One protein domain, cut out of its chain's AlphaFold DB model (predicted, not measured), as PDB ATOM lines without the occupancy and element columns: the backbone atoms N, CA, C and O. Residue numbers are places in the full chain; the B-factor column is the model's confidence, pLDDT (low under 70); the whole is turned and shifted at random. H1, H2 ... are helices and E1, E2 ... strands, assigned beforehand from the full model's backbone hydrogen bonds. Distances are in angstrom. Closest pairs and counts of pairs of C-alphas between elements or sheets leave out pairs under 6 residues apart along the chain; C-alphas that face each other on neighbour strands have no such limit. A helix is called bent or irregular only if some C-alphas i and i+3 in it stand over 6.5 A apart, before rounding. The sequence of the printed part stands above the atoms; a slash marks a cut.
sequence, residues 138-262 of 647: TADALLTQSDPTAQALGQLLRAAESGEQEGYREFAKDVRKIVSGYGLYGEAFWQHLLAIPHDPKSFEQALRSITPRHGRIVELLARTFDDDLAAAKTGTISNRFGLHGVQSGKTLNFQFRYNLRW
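Overview. This is residues 138 to 262 of the 647 residues of an uncharacterized protein of Deinococcus sp. RL (UniProt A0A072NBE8). A strongly twisted sheet of four strands has the helix H2 packed over E4 on one face, while the helical hairpin of H4 and H5 stands at the end of the sheet where E3 begins and E4 ends. The short H1 packs on H2, and the link from E1 to E2 and H4 lie at the two far ends of the long axis. The printed part has 125 residues with five named helices and four named strands, in the order H1 H2 E1 E2 H3 H4 H5 E3 E4; the sheet's order is E1 E2 E3 E4, antiparallel throughout. The class is mixed, helices and strands; the whole is compact, with a radius of gyration of the C-alphas of 14.5 A and spans of 44 by 32 by 29 A.

Arrangement. H1, residues 139 to 143, touches H2, residues 148 to 162; the closest C-alphas, of Ala 139 and Gly 154, are 4.2 A apart. E1, residues 169 to 172, and E2, residues 179 to 185, form an antiparallel hairpin, with N 171 and O 181 within hydrogen-bond range at 2.8 A. H3, residues 187 to 190, only grazes the sheet. H4, residues 200 to 210, is not on the sheet; it touches H2 at a steep tilt of 55 degrees, the same way, through residues 149 to 150 of H2 alone, closest at the C-alphas of Ala 150 and Phe 203, 6.5 A. H5, residues 212 to 233, forms a helical hairpin with H4, opposite ways at 37 degrees, only just a steep tilt; their closest C-alphas, of Glu 204 and Ala 222, are 5.2 A apart. H5 is irregular, C-alphas 213 and 216 being 8.7 A apart, and has a kink of 38 degrees near residue 219. E3, residues 241 to 248, is antiparallel to E2, with N 182 and O 245 at 2.8 A, and forms a hairpin with E4, residues 251 to 261, with N 257 and O 242 at 2.8 A. H2 lies over E4 at a height over the sheet of 8.3 A. H1 and H2 have every O i to N i+4 pair within hydrogen-bond range, H4 6 of 7 and H5 16 of 18; H3 is too short for such a pair.

Along the chain. H1 begins at C-alpha 139 (115.727, 75.366, 118.147). From first to last C-alpha H2 measures 21.0 A, H5 29.8 A, E3 22.7 A and E4 31.4 A. E4 ends at C-alpha 261 (118.655, 98.871, 112.017).

Size, cuts and confidence. The C-alphas farthest apart, of Arg 176 and Lys 201, are 44.9 A apart. The printed part has no cut and no long link. Residues 172 to 180 and 248 have pLDDT under 70.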
ATOM      1  N   THR A 138     115.818  78.384 114.268       94.69
ATOM      2  CA  THR A 138     114.960  77.478 115.043       94.69
ATOM      3  C   THR A 138     115.766  76.782 116.136       94.69
ATOM      4  O   THR A 138     117.000  76.796 116.098       94.69
ATOM      5  N   ALA A 139     115.078  76.145 117.092       95.00
ATOM      6  CA  ALA A 139     115.727  75.366 118.147       95.00
ATOM      7  C   ALA A 139     116.695  74.325 117.560       95.00
ATOM      8  O   ALA A 139     117.872  74.309 117.910       95.00
ATOM      9  N   ASP A 140     116.222  73.519 116.605       94.81
ATOM     10  CA  ASP A 140     117.006  72.436 116.000       94.81
ATOM     11  C   ASP A 140     118.272  72.957 115.307       94.81
ATOM     12  O   ASP A 140     119.353  72.400 115.484       94.81
ATOM     13  N   ALA A 141     118.170  74.061 114.559       95.19
ATOM     14  CA  ALA A 141     119.321  74.637 113.870       95.19
ATOM     15  C   ALA A 141     120.380  75.153 114.856       95.19
ATOM     16  O   ALA A 141     121.573  74.932 114.657       95.19
ATOM     17  N   LEU A 142     119.949  75.805 115.938       96.88
ATOM     18  CA  LEU A 142     120.836  76.387 116.943       96.88
ATOM     19  C   LEU A 142     121.487  75.328 117.848       96.88
ATOM     20  O   LEU A 142     122.670  75.443 118.160       96.88
ATOM     21  N   LEU A 143     120.761  74.264 118.208       96.88
ATOM     22  CA  LEU A 143     121.268  73.173 119.054       96.88
ATOM     23  C   LEU A 143     122.372  72.338 118.388       96.88
ATOM     24  O   LEU A 143     123.161  71.708 119.086       96.88
ATOM     25  N   THR A 144     122.454  72.334 117.053       96.06
ATOM     26  CA  THR A 144     123.537  71.644 116.319       96.06
ATOM     27  C   THR A 144     124.877  72.379 116.363       96.06
ATOM     28  O   THR A 144     125.897  71.817 115.965       96.06
ATOM     29  N   GLN A 145     124.892  73.632 116.820       96.38
ATOM     30  CA  GLN A 145     126.100  74.449 116.865       96.38
ATOM     31  C   GLN A 145     126.932  74.136 118.113       96.38
ATOM     32  O   GLN A 145     126.394  73.734 119.141       96.38
ATOM     33  N   SER A 146     128.248  74.344 118.044       93.44
ATOM     34  CA  SER A 146     129.155  74.199 119.197       93.44
ATOM     35  C   SER A 146     129.270  75.463 120.053       93.44
ATOM     36  O   SER A 146     129.823  75.408 121.147       93.44
ATOM     37  N   ASP A 147     128.794  76.603 119.548       96.88
ATOM     38  CA  ASP A 147     128.846  77.881 120.255       96.88
ATOM     39  C   ASP A 147     127.901  77.882 121.478       96.88
ATOM     40  O   ASP A 147     126.707  77.608 121.313       96.88
ATOM     41  N   PRO A 148     128.381  78.218 122.695       96.44
ATOM     42  CA  PRO A 148     127.550  78.188 123.900       96.44
ATOM     43  C   PRO A 148     126.343  79.131 123.851       96.44
ATOM     44  O   PRO A 148     125.283  78.793 124.378       96.44
ATOM     45  N   THR A 149     126.471  80.298 123.209       96.38
ATOM     46  CA  THR A 149     125.363  81.260 123.085       96.38
ATOM     47  C   THR A 149     124.290  80.716 122.142       96.38
ATOM     48  O   THR A 149     123.104  80.747 122.474       96.38
ATOM     49  N   ALA A 150     124.686  80.156 120.995       97.06
ATOM     50  CA  ALA A 150     123.767  79.503 120.067       97.06
ATOM     51  C   ALA A 150     123.050  78.312 120.724       97.06
ATOM     52  O   ALA A 150     121.825  78.215 120.633       97.06
ATOM     53  N   GLN A 151     123.773  77.456 121.454       96.88
ATOM     54  CA  GLN A 151     123.170  76.340 122.187       96.88
ATOM     55  C   GLN A 151     122.172  76.814 123.247       96.88
ATOM     56  O   GLN A 151     121.069  76.272 123.315       96.88
ATOM     57  N   ALA A 152     122.509  77.844 124.031       96.56
ATOM     58  CA  ALA A 152     121.610  78.402 125.040       96.56
ATOM     59  C   ALA A 152     120.324  78.973 124.418       96.56
ATOM     60  O   ALA A 152     119.227  78.719 124.918       96.56
ATOM     61  N   LEU A 153     120.426  79.674 123.282       96.69
ATOM     62  CA  LEU A 153     119.254  80.127 122.523       96.69
ATOM     63  C   LEU A 153     118.410  78.948 122.018       96.69
ATOM     64  O   LEU A 153     117.182  78.997 122.092       96.69
ATOM     65  N   GLY A 154     119.052  77.884 121.529       96.50
ATOM     66  CA  GLY A 154     118.381  76.660 121.092       96.50
ATOM     67  C   GLY A 154     117.642  75.941 122.226       96.50
ATOM     68  O   GLY A 154     116.501  75.518 122.044       96.50
ATOM     69  N   GLN A 155     118.250  75.863 123.413       95.56
ATOM     70  CA  GLN A 155     117.636  75.299 124.620       95.56
ATOM     71  C   GLN A 155     116.442  76.138 125.083       95.56
ATOM     72  O   GLN A 155     115.374  75.587 125.344       95.56
ATOM     73  N   LEU A 156     116.588  77.467 125.111       95.00
ATOM     74  CA  LEU A 156     115.508  78.383 125.479       95.00
ATOM     75  C   LEU A 156     114.324  78.291 124.506       95.00
ATOM     76  O   LEU A 156     113.170  78.308 124.928       95.00
ATOM     77  N   LEU A 157     114.594  78.156 123.204       94.81
ATOM     78  CA  LEU A 157     113.558  77.909 122.199       94.81
ATOM     79  C   LEU A 157     112.844  76.576 122.423       94.81
ATOM     80  O   LEU A 157     111.623  76.525 122.326       94.81
ATOM     81  N   ARG A 158     113.575  75.509 122.756       93.62
ATOM     82  CA  ARG A 158     112.958  74.206 123.016       93.62
ATOM     83  C   ARG A 158     112.078  74.233 124.269       93.62
ATOM     84  O   ARG A 158     110.960  73.731 124.217       93.62
ATOM     85  N   ALA A 159     112.542  74.870 125.344       91.19
ATOM     86  CA  ALA A 159     111.754  75.079 126.562       91.19
ATOM     87  C   ALA A 159     110.488  75.917 126.290       91.19
ATOM     88  O   ALA A 159     109.422  75.667 126.855       91.19
ATOM     89  N   ALA A 160     110.577  76.884 125.370       89.56
ATOM     90  CA  ALA A 160     109.429  77.662 124.917       89.56
ATOM     91  C   ALA A 160     108.369  76.807 124.217       89.56
ATOM     92  O   ALA A 160     107.172  76.957 124.458       89.56
ATOM     93  N   GLU A 161     108.808  75.908 123.341       88.88
ATOM     94  CA  GLU A 161     107.931  75.025 122.574       88.88
ATOM     95  C   GLU A 161     107.282  73.945 123.446       88.88
ATOM     96  O   GLU A 161     106.152  73.546 123.163       88.88
ATOM     97  N   SER A 162     107.955  73.498 124.516       85.94
ATOM     98  CA  SER A 162     107.391  72.563 125.499       85.94
ATOM     99  C   SER A 162     106.484  73.231 126.540       85.94
ATOM    100  O   SER A 162     105.771  72.532 127.261       85.94
ATOM    101  N   GLY A 163     106.449  74.568 126.591       80.75
ATOM    102  CA  GLY A 163     105.645  75.327 127.552       80.75
ATOM    103  C   GLY A 163     106.229  75.359 128.968       80.75
ATOM    104  O   GLY A 163     105.517  75.700 129.906       80.75
ATOM    105  N   GLU A 164     107.508  75.009 129.129       79.75
ATOM    106  CA  GLU A 164     108.224  75.012 130.416       79.75
ATOM    107  C   GLU A 164     108.648  76.414 130.870       79.75
ATOM    108  O   GLU A 164     109.102  76.602 131.995       79.75
ATOM    109  N   GLN A 165     108.509  77.401 129.991       80.38
ATOM    110  CA  GLN A 165     109.019  78.741 130.200       80.38
ATOM    111  C   GLN A 165     107.917  79.713 130.654       80.38
ATOM    112  O   GLN A 165     106.824  79.767 130.089       80.38
ATOM    113  N   GLU A 166     108.220  80.533 131.661       75.56
ATOM    114  CA  GLU A 166     107.331  81.590 132.155       75.56
ATOM    115  C   GLU A 166     107.716  82.977 131.595       75.56
ATOM    116  O   GLU A 166     108.780  83.172 131.004       75.56
ATOM    117  N   GLY A 167     106.835  83.971 131.763       75.00
ATOM    118  CA  GLY A 167     107.121  85.369 131.398       75.00
ATOM    119  C   GLY A 167     106.804  85.760 129.948       75.00
ATOM    120  O   GLY A 167     107.191  86.845 129.506       75.00
ATOM    121  N   TYR A 168     106.083  84.918 129.202       80.69
ATOM    122  CA  TYR A 168     105.605  85.271 127.866       80.69
ATOM    123  C   TYR A 168     104.601  86.420 127.885       80.69
ATOM    124  O   TYR A 168     103.691  86.481 128.711       80.69
ATOM    125  N   ARG A 169     104.713  87.293 126.884       80.88
ATOM    126  CA  ARG A 169     103.671  88.252 126.522       80.88
ATOM    127  C   ARG A 169     102.861  87.708 125.353       80.88
ATOM    128  O   ARG A 169     103.424  87.281 124.343       80.88
ATOM    129  N   GLU A 170     101.543  87.754 125.486       80.00
ATOM    130  CA  GLU A 170     100.618  87.311 124.448       80.00
ATOM    131  C   GLU A 170     100.309  88.436 123.455       80.00
ATOM    132  O   GLU A 170      99.939  89.558 123.819       80.00
ATOM    133  N   PHE A 171     100.412  88.107 122.172       70.94
ATOM    134  CA  PHE A 171     100.021  88.963 121.066       70.94
ATOM    135  C   PHE A 171      98.767  88.391 120.416       70.94
ATOM    136  O   PHE A 171      98.758  87.300 119.837       70.94
ATOM    137  N   ALA A 172      97.681  89.151 120.496       61.38
ATOM    138  CA  ALA A 172      96.470  88.820 119.771       61.38
ATOM    139  C   ALA A 172      96.683  89.080 118.269       61.38
ATOM    140  O   ALA A 172      97.084  90.181 117.886       61.38
ATOM    141  N   LYS A 173      96.364  88.093 117.418       54.22
ATOM    142  CA  LYS A 173      96.271  88.290 115.955       54.22
ATOM    143  C   LYS A 173      95.121  89.220 115.571       54.22
ATOM    144  O   LYS A 173      95.069  89.716 114.450       54.22
ATOM    145  N   ASP A 174      94.147  89.335 116.471       46.38
ATOM    146  CA  ASP A 174      92.828  89.883 116.205       46.38
ATOM    147  C   ASP A 174      92.112  90.250 117.511       46.38
ATOM    148  O   ASP A 174      92.343  89.630 118.552       46.38
ATOM    149  N   VAL A 175      91.164  91.182 117.456       43.38
ATOM    150  CA  VAL A 175      90.415  91.704 118.619       43.38
ATOM    151  C   VAL A 175      89.488  90.631 119.249       43.38
ATOM    152  O   VAL A 175      88.878  90.847 120.292       43.38
ATOM    153  N   ARG A 176      89.385  89.429 118.655       44.38
ATOM    154  CA  ARG A 176      88.423  88.361 119.008       44.38
ATOM    155  C   ARG A 176      88.966  87.174 119.828       44.38
ATOM    156  O   ARG A 176      88.225  86.213 119.988       44.38
ATOM    157  N   LYS A 177      90.176  87.222 120.397       45.34
ATOM    158  CA  LYS A 177      90.751  86.122 121.218       45.34
ATOM    159  C   LYS A 177      91.008  84.811 120.453       45.34
ATOM    160  O   LYS A 177      90.451  83.764 120.763       45.34
ATOM    161  N   ILE A 178      91.946  84.859 119.514       48.47
ATOM    162  CA  ILE A 178      92.843  83.724 119.266       48.47
ATOM    163  C   ILE A 178      94.237  84.298 119.498       48.47
ATOM    164  O   ILE A 178      94.722  85.101 118.695       48.47
ATOM    165  N   VAL A 179      94.828  83.991 120.655       52.91
ATOM    166  CA  VAL A 179      96.252  84.256 120.877       52.91
ATOM    167  C   VAL A 179      96.970  83.422 119.830       52.91
ATOM    168  O   VAL A 179      96.827  82.207 119.795       52.91
ATOM    169  N   SER A 180      97.640  84.080 118.895       62.94
ATOM    170  CA  SER A 180      98.397  83.381 117.857       62.94
ATOM    171  C   SER A 180      99.876  83.695 117.951       62.94
ATOM    172  O   SER A 180     100.612  83.325 117.048       62.94
ATOM    173  N   GLY A 181     100.284  84.462 118.959       74.75
ATOM    174  CA  GLY A 181     101.615  85.018 119.077       74.75
ATOM    175  C   GLY A 181     102.041  85.035 120.534       74.75
ATOM    176  O   GLY A 181     101.332  85.586 121.372       74.75
ATOM    177  N   TYR A 182     103.205  84.481 120.820       86.12
ATOM    178  CA  TYR A 182     103.863  84.536 122.118       86.12
ATOM    179  C   TYR A 182     105.210  85.216 121.932       86.12
ATOM    180  O   TYR A 182     105.892  84.976 120.937       86.12
ATOM    181  N   GLY A 183     105.603  86.077 122.864       89.50
ATOM    182  CA  GLY A 183     106.930  86.676 122.844       89.50
ATOM    183  C   GLY A 183     107.615  86.612 124.192       89.50
ATOM    184  O   GLY A 183     107.014  86.970 125.200       89.50
ATOM    185  N   LEU A 184     108.885  86.216 124.178       92.19
ATOM    186  CA  LEU A 184     109.798  86.316 125.316       92.19
ATOM    187  C   LEU A 184     110.882  87.323 124.948       92.19
ATOM    188  O   LEU A 184     111.621  87.100 123.994       92.19
ATOM    189  N   TYR A 185     110.945  88.456 125.634       91.94
ATOM    190  CA  TYR A 185     111.881  89.535 125.318       91.94
ATOM    191  C   TYR A 185     112.115  90.435 126.529       91.94
ATOM    192  O   TYR A 185     111.430  90.305 127.543       91.94
ATOM    193  N   GLY A 186     113.075  91.353 126.414       91.75
ATOM    194  CA  GLY A 186     113.466  92.209 127.527       91.75
ATOM    195  C   GLY A 186     114.095  91.382 128.645       91.75
ATOM    196  O   GLY A 186     114.842  90.441 128.379       91.75
ATOM    197  N   GLU A 187     113.793  91.719 129.895       91.75
ATOM    198  CA  GLU A 187     114.477  91.148 131.059       91.75
ATOM    199  C   GLU A 187     114.342  89.622 131.124       91.75
ATOM    200  O   GLU A 187     115.344  88.923 131.253       91.75
ATOM    201  N   ALA A 188     113.128  89.101 130.913       91.50
ATOM    202  CA  ALA A 188     112.858  87.666 130.934       91.50
ATOM    203  C   ALA A 188     113.672  86.888 129.883       91.50
ATOM    204  O   ALA A 188     114.051  85.746 130.113       91.50
ATOM    205  N   PHE A 189     113.983  87.499 128.736       94.56
ATOM    206  CA  PHE A 189     114.861  86.887 127.738       94.56
ATOM    207  C   PHE A 189     116.331  86.943 128.170       94.56
ATOM    208  O   PHE A 189     117.015  85.922 128.156       94.56
ATOM    209  N   TRP A 190     116.815  88.114 128.592       94.75
ATOM    210  CA  TRP A 190     118.231  88.302 128.916       94.75
ATOM    211  C   TRP A 190     118.688  87.515 130.141       94.75
ATOM    212  O   TRP A 190     119.812  87.020 130.140       94.75
ATOM    213  N   GLN A 191     117.829  87.322 131.147       92.75
ATOM    214  CA  GLN A 191     118.161  86.531 132.341       92.75
ATOM    215  C   GLN A 191     118.662  85.111 132.010       92.75
ATOM    216  O   GLN A 191     119.515  84.589 132.723       92.75
ATOM    217  N   HIS A 192     118.226  84.527 130.891       90.69
ATOM    218  CA  HIS A 192     118.651  83.195 130.439       90.69
ATOM    219  C   HIS A 192     120.045  83.180 129.799       90.69
ATOM    220  O   HIS A 192     120.654  82.124 129.658       90.69
ATOM    221  N   LEU A 193     120.550  84.345 129.396       92.75
ATOM    222  CA  LEU A 193     121.768  84.483 128.597       92.75
ATOM    223  C   LEU A 193     122.904  85.169 129.361       92.75
ATOM    224  O   LEU A 193     124.065  84.983 129.013       92.75
ATOM    225  N   LEU A 194     122.601  85.923 130.424       93.19
ATOM    226  CA  LEU A 194     123.596  86.690 131.189       93.19
ATOM    227  C   LEU A 194     124.721  85.831 131.788       93.19
ATOM    228  O   LEU A 194     125.854  86.303 131.888       93.19
ATOM    229  N   ALA A 195     124.419  84.586 132.170       89.56
ATOM    230  CA  ALA A 195     125.381  83.650 132.756       89.56
ATOM    231  C   ALA A 195     126.158  82.821 131.714       89.56
ATOM    232  O   ALA A 195     127.073  82.080 132.079       89.56
ATOM    233  N   ILE A 196     125.802  82.919 130.431       93.00
ATOM    234  CA  ILE A 196     126.381  82.098 129.367       93.00
ATOM    235  C   ILE A 196     127.682  82.743 128.860       93.00
ATOM    236  O   ILE A 196     127.701  83.947 128.581       93.00
ATOM    237  N   PRO A 197     128.783  81.977 128.711       92.00
ATOM    238  CA  PRO A 197     129.984  82.466 128.042       92.00
ATOM    239  C   PRO A 197     129.667  82.919 126.611       92.00
ATOM    240  O   PRO A 197     129.082  82.165 125.832       92.00
ATOM    241  N   HIS A 198     130.070  84.140 126.264       93.19
ATOM    242  CA  HIS A 198     129.819  84.732 124.953       93.19
ATOM    243  C   HIS A 198     131.135  85.101 124.270       93.19
ATOM    244  O   HIS A 198     131.939  85.836 124.847       93.19
ATOM    245  N   ASP A 199     131.328  84.604 123.048       94.75
ATOM    246  CA  ASP A 199     132.346  85.078 122.110       94.75
ATOM    247  C   ASP A 199     131.649  85.541 120.818       94.75
ATOM    248  O   ASP A 199     131.065  84.709 120.114       94.75
ATOM    249  N   PRO A 200     131.706  86.839 120.472       94.06
ATOM    250  CA  PRO A 200     130.982  87.378 119.320       94.06
ATOM    251  C   PRO A 200     131.365  86.715 117.994       94.06
ATOM    252  O   PRO A 200     130.510  86.519 117.131       94.06
ATOM    253  N   LYS A 201     132.641  86.337 117.827       96.12
ATOM    254  CA  LYS A 201     133.139  85.718 116.587       96.12
ATOM    255  C   LYS A 201     132.652  84.281 116.433       96.12
ATOM    256  O   LYS A 201     132.192  83.916 115.352       96.12
ATOM    257  N   SER A 202     132.738  83.477 117.491       96.25
ATOM    258  CA  SER A 202     132.176  82.124 117.534       96.25
ATOM    259  C   SER A 202     130.667  82.147 117.281       96.25
ATOM    260  O   SER A 202     130.170  81.393 116.440       96.25
ATOM    261  N   PHE A 203     129.943  83.080 117.910       97.38
ATOM    262  CA  PHE A 203     128.505  83.231 117.702       97.38
ATOM    263  C   PHE A 203     128.166  83.616 116.254       97.38
ATOM    264  O   PHE A 203     127.301  82.997 115.634       97.38
ATOM    265  N   GLU A 204     128.887  84.574 115.664       97.56
ATOM    266  CA  GLU A 204     128.730  84.936 114.251       97.56
ATOM    267  C   GLU A 204     128.953  83.730 113.323       97.56
ATOM    268  O   GLU A 204     128.151  83.482 112.419       97.56
ATOM    269  N   GLN A 205     130.020  82.958 113.547       97.12
ATOM    270  CA  GLN A 205     130.334  81.769 112.750       97.12
ATOM    271  C   GLN A 205     129.240  80.702 112.861       97.12
ATOM    272  O   GLN A 205     128.841  80.135 111.841       97.12
ATOM    273  N   ALA A 206     128.713  80.474 114.066       96.81
ATOM    274  CA  ALA A 206     127.610  79.550 114.307       96.81
ATOM    275  C   ALA A 206     126.335  79.973 113.558       96.81
ATOM    276  O   ALA A 206     125.716  79.167 112.869       96.81
ATOM    277  N   LEU A 207     125.962  81.254 113.609       96.81
ATOM    278  CA  LEU A 207     124.810  81.756 112.858       96.81
ATOM    279  C   LEU A 207     125.040  81.695 111.338       96.81
ATOM    280  O   LEU A 207     124.127  81.363 110.577       96.81
ATOM    281  N   ARG A 208     126.261  81.987 110.879       96.06
ATOM    282  CA  ARG A 208     126.633  81.960 109.456       96.06
ATOM    283  C   ARG A 208     126.597  80.541 108.891       96.06
ATOM    284  O   ARG A 208     126.247  80.384 107.723       96.06
ATOM    285  N   SER A 209     126.906  79.524 109.700       95.31
ATOM    286  CA  SER A 209     126.804  78.113 109.303       95.31
ATOM    287  C   SER A 209     125.350  77.708 109.003       95.31
ATOM    288  O   SER A 209     125.101  76.970 108.051       95.31
ATOM    289  N   ILE A 210     124.386  78.263 109.752       94.38
ATOM    290  CA  ILE A 210     122.947  78.020 109.571       94.38
ATOM    291  C   ILE A 210     122.426  78.736 108.316       94.38
ATOM    292  O   ILE A 210     121.588  78.203 107.589       94.38
ATOM    293  N   THR A 211     122.906  79.954 108.044       92.00
ATOM    294  CA  THR A 211     122.376  80.811 106.969       92.00
ATOM    295  C   THR A 211     123.474  81.520 106.156       92.00
ATOM    296  O   THR A 211     123.594  82.750 106.157       92.00
ATOM    297  N   PRO A 212     124.276  80.770 105.374       86.06
ATOM    298  CA  PRO A 212     125.470  81.307 104.714       86.06
ATOM    299  C   PRO A 212     125.164  82.401 103.680       86.06
ATOM    300  O   PRO A 212     125.997  83.267 103.420       86.06
ATOM    301  N   ARG A 213     123.949  82.408 103.114       86.25
ATOM    302  CA  ARG A 213     123.505  83.402 102.120       86.25
ATOM    303  C   ARG A 213     123.282  84.802 102.700       86.25
ATOM    304  O   ARG A 213     123.234  85.760 101.937       86.25
ATOM    305  N   HIS A 214     123.177  84.939 104.022       87.12
ATOM    306  CA  HIS A 214     122.834  86.197 104.690       87.12
ATOM    307  C   HIS A 214     123.972  86.734 105.565       87.12
ATOM    308  O   HIS A 214     123.722  87.377 106.585       87.12
ATOM    309  N   GLY A 215     125.224  86.486 105.168       88.12
ATOM    310  CA  GLY A 215     126.409  86.783 105.979       88.12
ATOM    311  C   GLY A 215     126.446  88.193 106.582       88.12
ATOM    312  O   GLY A 215     126.834  88.343 107.731       88.12
ATOM    313  N   ARG A 216     125.968  89.212 105.858       87.25
ATOM    314  CA  ARG A 216     125.944  90.600 106.347       87.25
ATOM    315  C   ARG A 216     124.887  90.861 107.427       87.25
ATOM    316  O   ARG A 216     125.145  91.608 108.364       87.25
ATOM    317  N   ILE A 217     123.705  90.246 107.317       91.75
ATOM    318  CA  ILE A 217     122.685  90.325 108.379       91.75
ATOM    319  C   ILE A 217     123.192  89.583 109.615       91.75
ATOM    320  O   ILE A 217     123.017  90.071 110.723       91.75
ATOM    321  N   VAL A 218     123.845  88.434 109.420       94.69
ATOM    322  CA  VAL A 218     124.440  87.645 110.505       94.69
ATOM    323  C   VAL A 218     125.524  88.426 111.248       94.69
ATOM    324  O   VAL A 218     125.489  88.474 112.472       94.69
ATOM    325  N   GLU A 219     126.438  89.072 110.526       93.56
ATOM    326  CA  GLU A 219     127.481  89.924 111.107       93.56
ATOM    327  C   GLU A 219     126.878  91.065 111.941       93.56
ATOM    328  O   GLU A 219     127.232  91.254 113.107       93.56
ATOM    329  N   LEU A 220     125.896  91.781 111.380       94.12
ATOM    330  CA  LEU A 220     125.191  92.847 112.090       94.12
ATOM    331  C   LEU A 220     124.455  92.322 113.329       94.12
ATOM    332  O   LEU A 220     124.479  92.970 114.376       94.12
ATOM    333  N   LEU A 221     123.797  91.168 113.215       96.44
ATOM    334  CA  LEU A 221     123.082  90.517 114.307       96.44
ATOM    335  C   LEU A 221     124.047  90.170 115.440       96.44
ATOM    336  O   LEU A 221     123.783  90.570 116.569       96.44
ATOM    337  N   ALA A 222     125.154  89.484 115.149       96.56
ATOM    338  CA  ALA A 222     126.123  89.048 116.153       96.56
ATOM    339  C   ALA A 222     126.744  90.240 116.892       96.56
ATOM    340  O   ALA A 222     126.742  90.267 118.120       96.56
ATOM    341  N   ARG A 223     127.172  91.273 116.154       95.56
ATOM    342  CA  ARG A 223     127.692  92.514 116.745       95.56
ATOM    343  C   ARG A 223     126.656  93.213 117.625       95.56
ATOM    344  O   ARG A 223     126.952  93.599 118.747       95.56
ATOM    345  N   THR A 224     125.428  93.361 117.128       96.12
ATOM    346  CA  THR A 224     124.356  94.035 117.880       96.12
ATOM    347  C   THR A 224     123.948  93.245 119.124       96.12
ATOM    348  O   THR A 224     123.546  93.832 120.128       96.12
ATOM    349  N   PHE A 225     124.021  91.916 119.054       97.50
ATOM    350  CA  PHE A 225     123.737  91.033 120.175       97.50
ATOM    351  C   PHE A 225     124.790  91.171 121.272       97.50
ATOM    352  O   PHE A 225     124.411  91.267 122.434       97.50
ATOM    353  N   ASP A 226     126.076  91.238 120.914       96.75
ATOM    354  CA  ASP A 226     127.167  91.478 121.866       96.75
ATOM    355  C   ASP A 226     127.002  92.825 122.588       96.75
ATOM    356  O   ASP A 226     127.002  92.873 123.820       96.75
ATOM    357  N   ASP A 227     126.732  93.900 121.835       95.38
ATOM    358  CA  ASP A 227     126.467  95.233 122.396       95.38
ATOM    359  C   ASP A 227     125.302  95.201 123.410       95.38
ATOM    360  O   ASP A 227     125.392  95.755 124.510       95.38
ATOM    361  N   ASP A 228     124.196  94.531 123.063       96.88
ATOM    362  CA  ASP A 228     123.023  94.424 123.935       96.88
ATOM    363  C   ASP A 228     123.234  93.490 125.129       96.88
ATOM    364  O   ASP A 228     122.699  93.755 126.207       96.88
ATOM    365  N   LEU A 229     124.025  92.428 124.973       95.88
ATOM    366  CA  LEU A 229     124.397  91.542 126.070       95.88
ATOM    367  C   LEU A 229     125.288  92.277 127.078       95.88
ATOM    368  O   LEU A 229     125.085  92.150 128.288       95.88
ATOM    369  N   ALA A 230     126.252  93.069 126.602       94.38
ATOM    370  CA  ALA A 230     127.086  93.917 127.446       94.38
ATOM    371  C   ALA A 230     126.246  94.963 128.198       94.38
ATOM    372  O   ALA A 230     126.406  95.126 129.411       94.38
ATOM    373  N   ALA A 231     125.292  95.607 127.517       94.62
ATOM    374  CA  ALA A 231     124.342  96.521 128.149       94.62
ATOM    375  C   ALA A 231     123.498  95.813 129.227       94.62
ATOM    376  O   ALA A 231     123.405  96.303 130.357       94.62
ATOM    377  N   ALA A 232     122.967  94.622 128.929       94.94
ATOM    378  CA  ALA A 232     122.157  93.844 129.864       94.94
ATOM    379  C   ALA A 232     122.937  93.460 131.134       94.94
ATOM    380  O   ALA A 232     122.395  93.555 132.234       94.94
ATOM    381  N   LYS A 233     124.230  93.122 131.014       93.19
ATOM    382  CA  LYS A 233     125.123  92.853 132.163       93.19
ATOM    383  C   LYS A 233     125.279  94.048 133.107       93.19
ATOM    384  O   LYS A 233     125.580  93.860 134.280       93.19
ATOM    385  N   THR A 234     125.054  95.263 132.611       92.38
ATOM    386  CA  THR A 234     125.099  96.507 133.399       92.38
ATOM    387  C   THR A 234     123.714  97.006 133.827       92.38
ATOM    388  O   THR A 234     123.586  98.118 134.331       92.38
ATOM    389  N   GLY A 235     122.670  96.189 133.646       92.06
ATOM    390  CA  GLY A 235     121.293  96.504 134.039       92.06
ATOM    391  C   GLY A 235     120.478  97.258 132.984       92.06
ATOM    392  O   GLY A 235     119.327  97.598 133.239       92.06
ATOM    393  N   THR A 236     121.031  97.505 131.791       94.19
ATOM    394  CA  THR A 236     120.308  98.171 130.696       94.19
ATOM    395  C   THR A 236     119.720  97.132 129.743       94.19
ATOM    396  O   THR A 236     120.435  96.494 128.975       94.19
ATOM    397  N   ILE A 237     118.400  96.951 129.783       93.69
ATOM    398  CA  ILE A 237     117.703  95.862 129.087       93.69
ATOM    399  C   ILE A 237     117.224  96.284 127.691       93.69
ATOM    400  O   ILE A 237     116.450  97.228 127.544       93.69
ATOM    401  N   SER A 238     117.650  95.546 126.660       94.19
ATOM    402  CA  SER A 238     117.211  95.739 125.269       94.19
ATOM    403  C   SER A 238     115.996  94.890 124.905       94.19
ATOM    404  O   SER A 238     115.927  93.708 125.253       94.19
ATOM    405  N   ASN A 239     115.108  95.444 124.075       93.56
ATOM    406  CA  ASN A 239     113.997  94.705 123.467       93.56
ATOM    407  C   ASN A 239     114.256  94.231 122.024       93.56
ATOM    408  O   ASN A 239     113.348  93.642 121.430       93.56
ATOM    409  N   ARG A 240     115.455  94.444 121.455       95.44
ATOM    410  CA  ARG A 240     115.782  94.041 120.066       95.44
ATOM    411  C   ARG A 240     115.706  92.541 119.845       95.44
ATOM    412  O   ARG A 240     115.271  92.107 118.779       95.44
ATOM    413  N   PHE A 241     116.085  91.773 120.859       96.81
ATOM    414  CA  PHE A 241     116.190  90.322 120.805       96.81
ATOM    415  C   PHE A 241     115.116  89.645 121.655       96.81
ATOM    416  O   PHE A 241     114.543  90.232 122.577       96.81
ATOM    417  N   GLY A 242     114.776  88.417 121.292       95.69
ATOM    418  CA  GLY A 242     113.804  87.616 122.014       95.69
ATOM    419  C   GLY A 242     113.453  86.336 121.281       95.69
ATOM    420  O   GLY A 242     114.100  85.963 120.309       95.69
ATOM    421  N   LEU A 243     112.368  85.704 121.703       94.94
ATOM    422  CA  LEU A 243     111.718  84.617 120.987       94.94
ATOM    423  C   LEU A 243     110.350  85.081 120.495       94.94
ATOM    424  O   LEU A 243     109.683  85.870 121.169       94.94
ATOM    425  N   HIS A 244     109.926  84.573 119.343       91.88
ATOM    426  CA  HIS A 244     108.560  84.733 118.856       91.88
ATOM    427  C   HIS A 244     107.973  83.371 118.513       91.88
ATOM    428  O   HIS A 244     108.558  82.631 117.725       91.88
ATOM    429  N   GLY A 245     106.828  83.062 119.111       88.94
ATOM    430  CA  GLY A 245     106.094  81.824 118.914       88.94
ATOM    431  C   GLY A 245     104.771  82.073 118.221       88.94
ATOM    432  O   GLY A 245     104.060  82.999 118.596       88.94
ATOM    433  N   VAL A 246     104.414  81.237 117.248       83.25
ATOM    434  CA  VAL A 246     103.082  81.241 116.632       83.25
ATOM    435  C   VAL A 246     102.370  79.937 116.954       83.25
ATOM    436  O   VAL A 246     102.910  78.854 116.719       83.25
ATOM    437  N   GLN A 247     101.143  80.039 117.466       77.44
ATOM    438  CA  GLN A 247     100.301  78.869 117.696       77.44
ATOM    439  C   GLN A 247      99.584  78.472 116.406       77.44
ATOM    440  O   GLN A 247      98.834  79.263 115.828       77.44
ATOM    441  N   SER A 248      99.800  77.233 115.968       69.00
ATOM    442  CA  SER A 248      99.112  76.626 114.830       69.00
ATOM    443  C   SER A 248      98.486  75.305 115.266       69.00
ATOM    444  O   SER A 248      99.156  74.277 115.375       69.00
ATOM    445  N   GLY A 249      97.184  75.331 115.556       72.88
ATOM    446  CA  GLY A 249      96.494  74.192 116.160       72.88
ATOM    447  C   GLY A 249      96.986  73.944 117.587       72.88
ATOM    448  O   GLY A 249      96.915  74.837 118.426       72.88
ATOM    449  N   LYS A 250      97.478  72.731 117.865       72.38
ATOM    450  CA  LYS A 250      98.044  72.359 119.177       72.38
ATOM    451  C   LYS A 250      99.546  72.634 119.298       72.38
ATOM    452  O   LYS A 250     100.084  72.492 120.389       72.38
ATOM    453  N   THR A 251     100.212  73.004 118.207       71.25
ATOM    454  CA  THR A 251     101.666  73.178 118.179       71.25
ATOM    455  C   THR A 251     102.030  74.648 118.348       71.25
ATOM    456  O   THR A 251     101.452  75.519 117.689       71.25
ATOM    457  N   LEU A 252     103.005  74.912 119.215       79.31
ATOM    458  CA  LEU A 252     103.682  76.197 119.342       79.31
ATOM    459  C   LEU A 252     105.011  76.103 118.601       79.31
ATOM    460  O   LEU A 252     105.856  75.295 118.964       79.31
ATOM    461  N   ASN A 253     105.183  76.912 117.557       83.62
ATOM    462  CA  ASN A 253     106.443  76.982 116.823       83.62
ATOM    463  C   ASN A 253     107.149  78.276 117.200       83.62
ATOM    464  O   ASN A 253     106.616  79.349 116.899       83.62
ATOM    465  N   PHE A 254     108.319  78.182 117.831       90.62
ATOM    466  CA  PHE A 254     109.120  79.346 118.190       90.62
ATOM    467  C   PHE A 254     110.318  79.527 117.260       90.62
ATOM    468  O   PHE A 254     110.885  78.586 116.709       90.62
ATOM    469  N   GLN A 255     110.728  80.779 117.109       92.81
ATOM    470  CA  GLN A 255     111.965  81.148 116.437       92.81
ATOM    471  C   GLN A 255     112.670  82.267 117.196       92.81
ATOM    472  O   GLN A 255     112.033  83.071 117.889       92.81
ATOM    473  N   PHE A 256     113.991  82.332 117.041       95.94
ATOM    474  CA  PHE A 256     114.764  83.456 117.542       95.94
ATOM    475  C   PHE A 256     114.354  84.729 116.797       95.94
ATOM    476  O   PHE A 256     114.353  84.787 115.564       95.94
ATOM    477  N   ARG A 257     113.974  85.745 117.565       95.38
ATOM    478  CA  ARG A 257     113.449  87.020 117.094       95.38
ATOM    479  C   ARG A 257     114.496  88.105 117.294       95.38
ATOM    480  O   ARG A 257     115.003  88.285 118.397       95.38
ATOM    481  N   TYR A 258     114.751  88.876 116.245       96.50
ATOM    482  CA  TYR A 258     115.661  90.017 116.263       96.50
ATOM    483  C   TYR A 258     115.109  91.162 115.405       96.50
ATOM    484  O   TYR A 258     114.486  90.935 114.369       96.50
ATOM    485  N   ASN A 259     115.279  92.400 115.863       96.38
ATOM    486  CA  ASN A 259     114.926  93.607 115.115       96.38
ATOM    487  C   ASN A 259     116.130  94.544 115.095       96.38
ATOM    488  O   ASN A 259     116.602  94.980 116.146       96.38
ATOM    489  N   LEU A 260     116.642  94.824 113.901       95.50
ATOM    490  CA  LEU A 260     117.900  95.540 113.704       95.50
ATOM    491  C   LEU A 260     117.680  96.751 112.806       95.50
ATOM    492  O   LEU A 260     116.721  96.821 112.043       95.50
ATOM    493  N   ARG A 261     118.600  97.701 112.887       94.75
ATOM    494  CA  ARG A 261     118.655  98.871 112.017       94.75
ATOM    495  C   ARG A 261     119.887  98.738 111.138       94.75
ATOM    496  O   ARG A 261     120.961  98.433 111.657       94.75
ATOM    497  N   TRP A 262     119.746  98.975 109.839       92.88
ATOM    498  CA  TRP A 262     120.900  99.008 108.949       92.88
ATOM    499  C   TRP A 262     121.822 100.188 109.299       92.88
ATOM    500  O   TRP A 262     121.349 101.327 109.296       92.88
TER     501      TRP A 262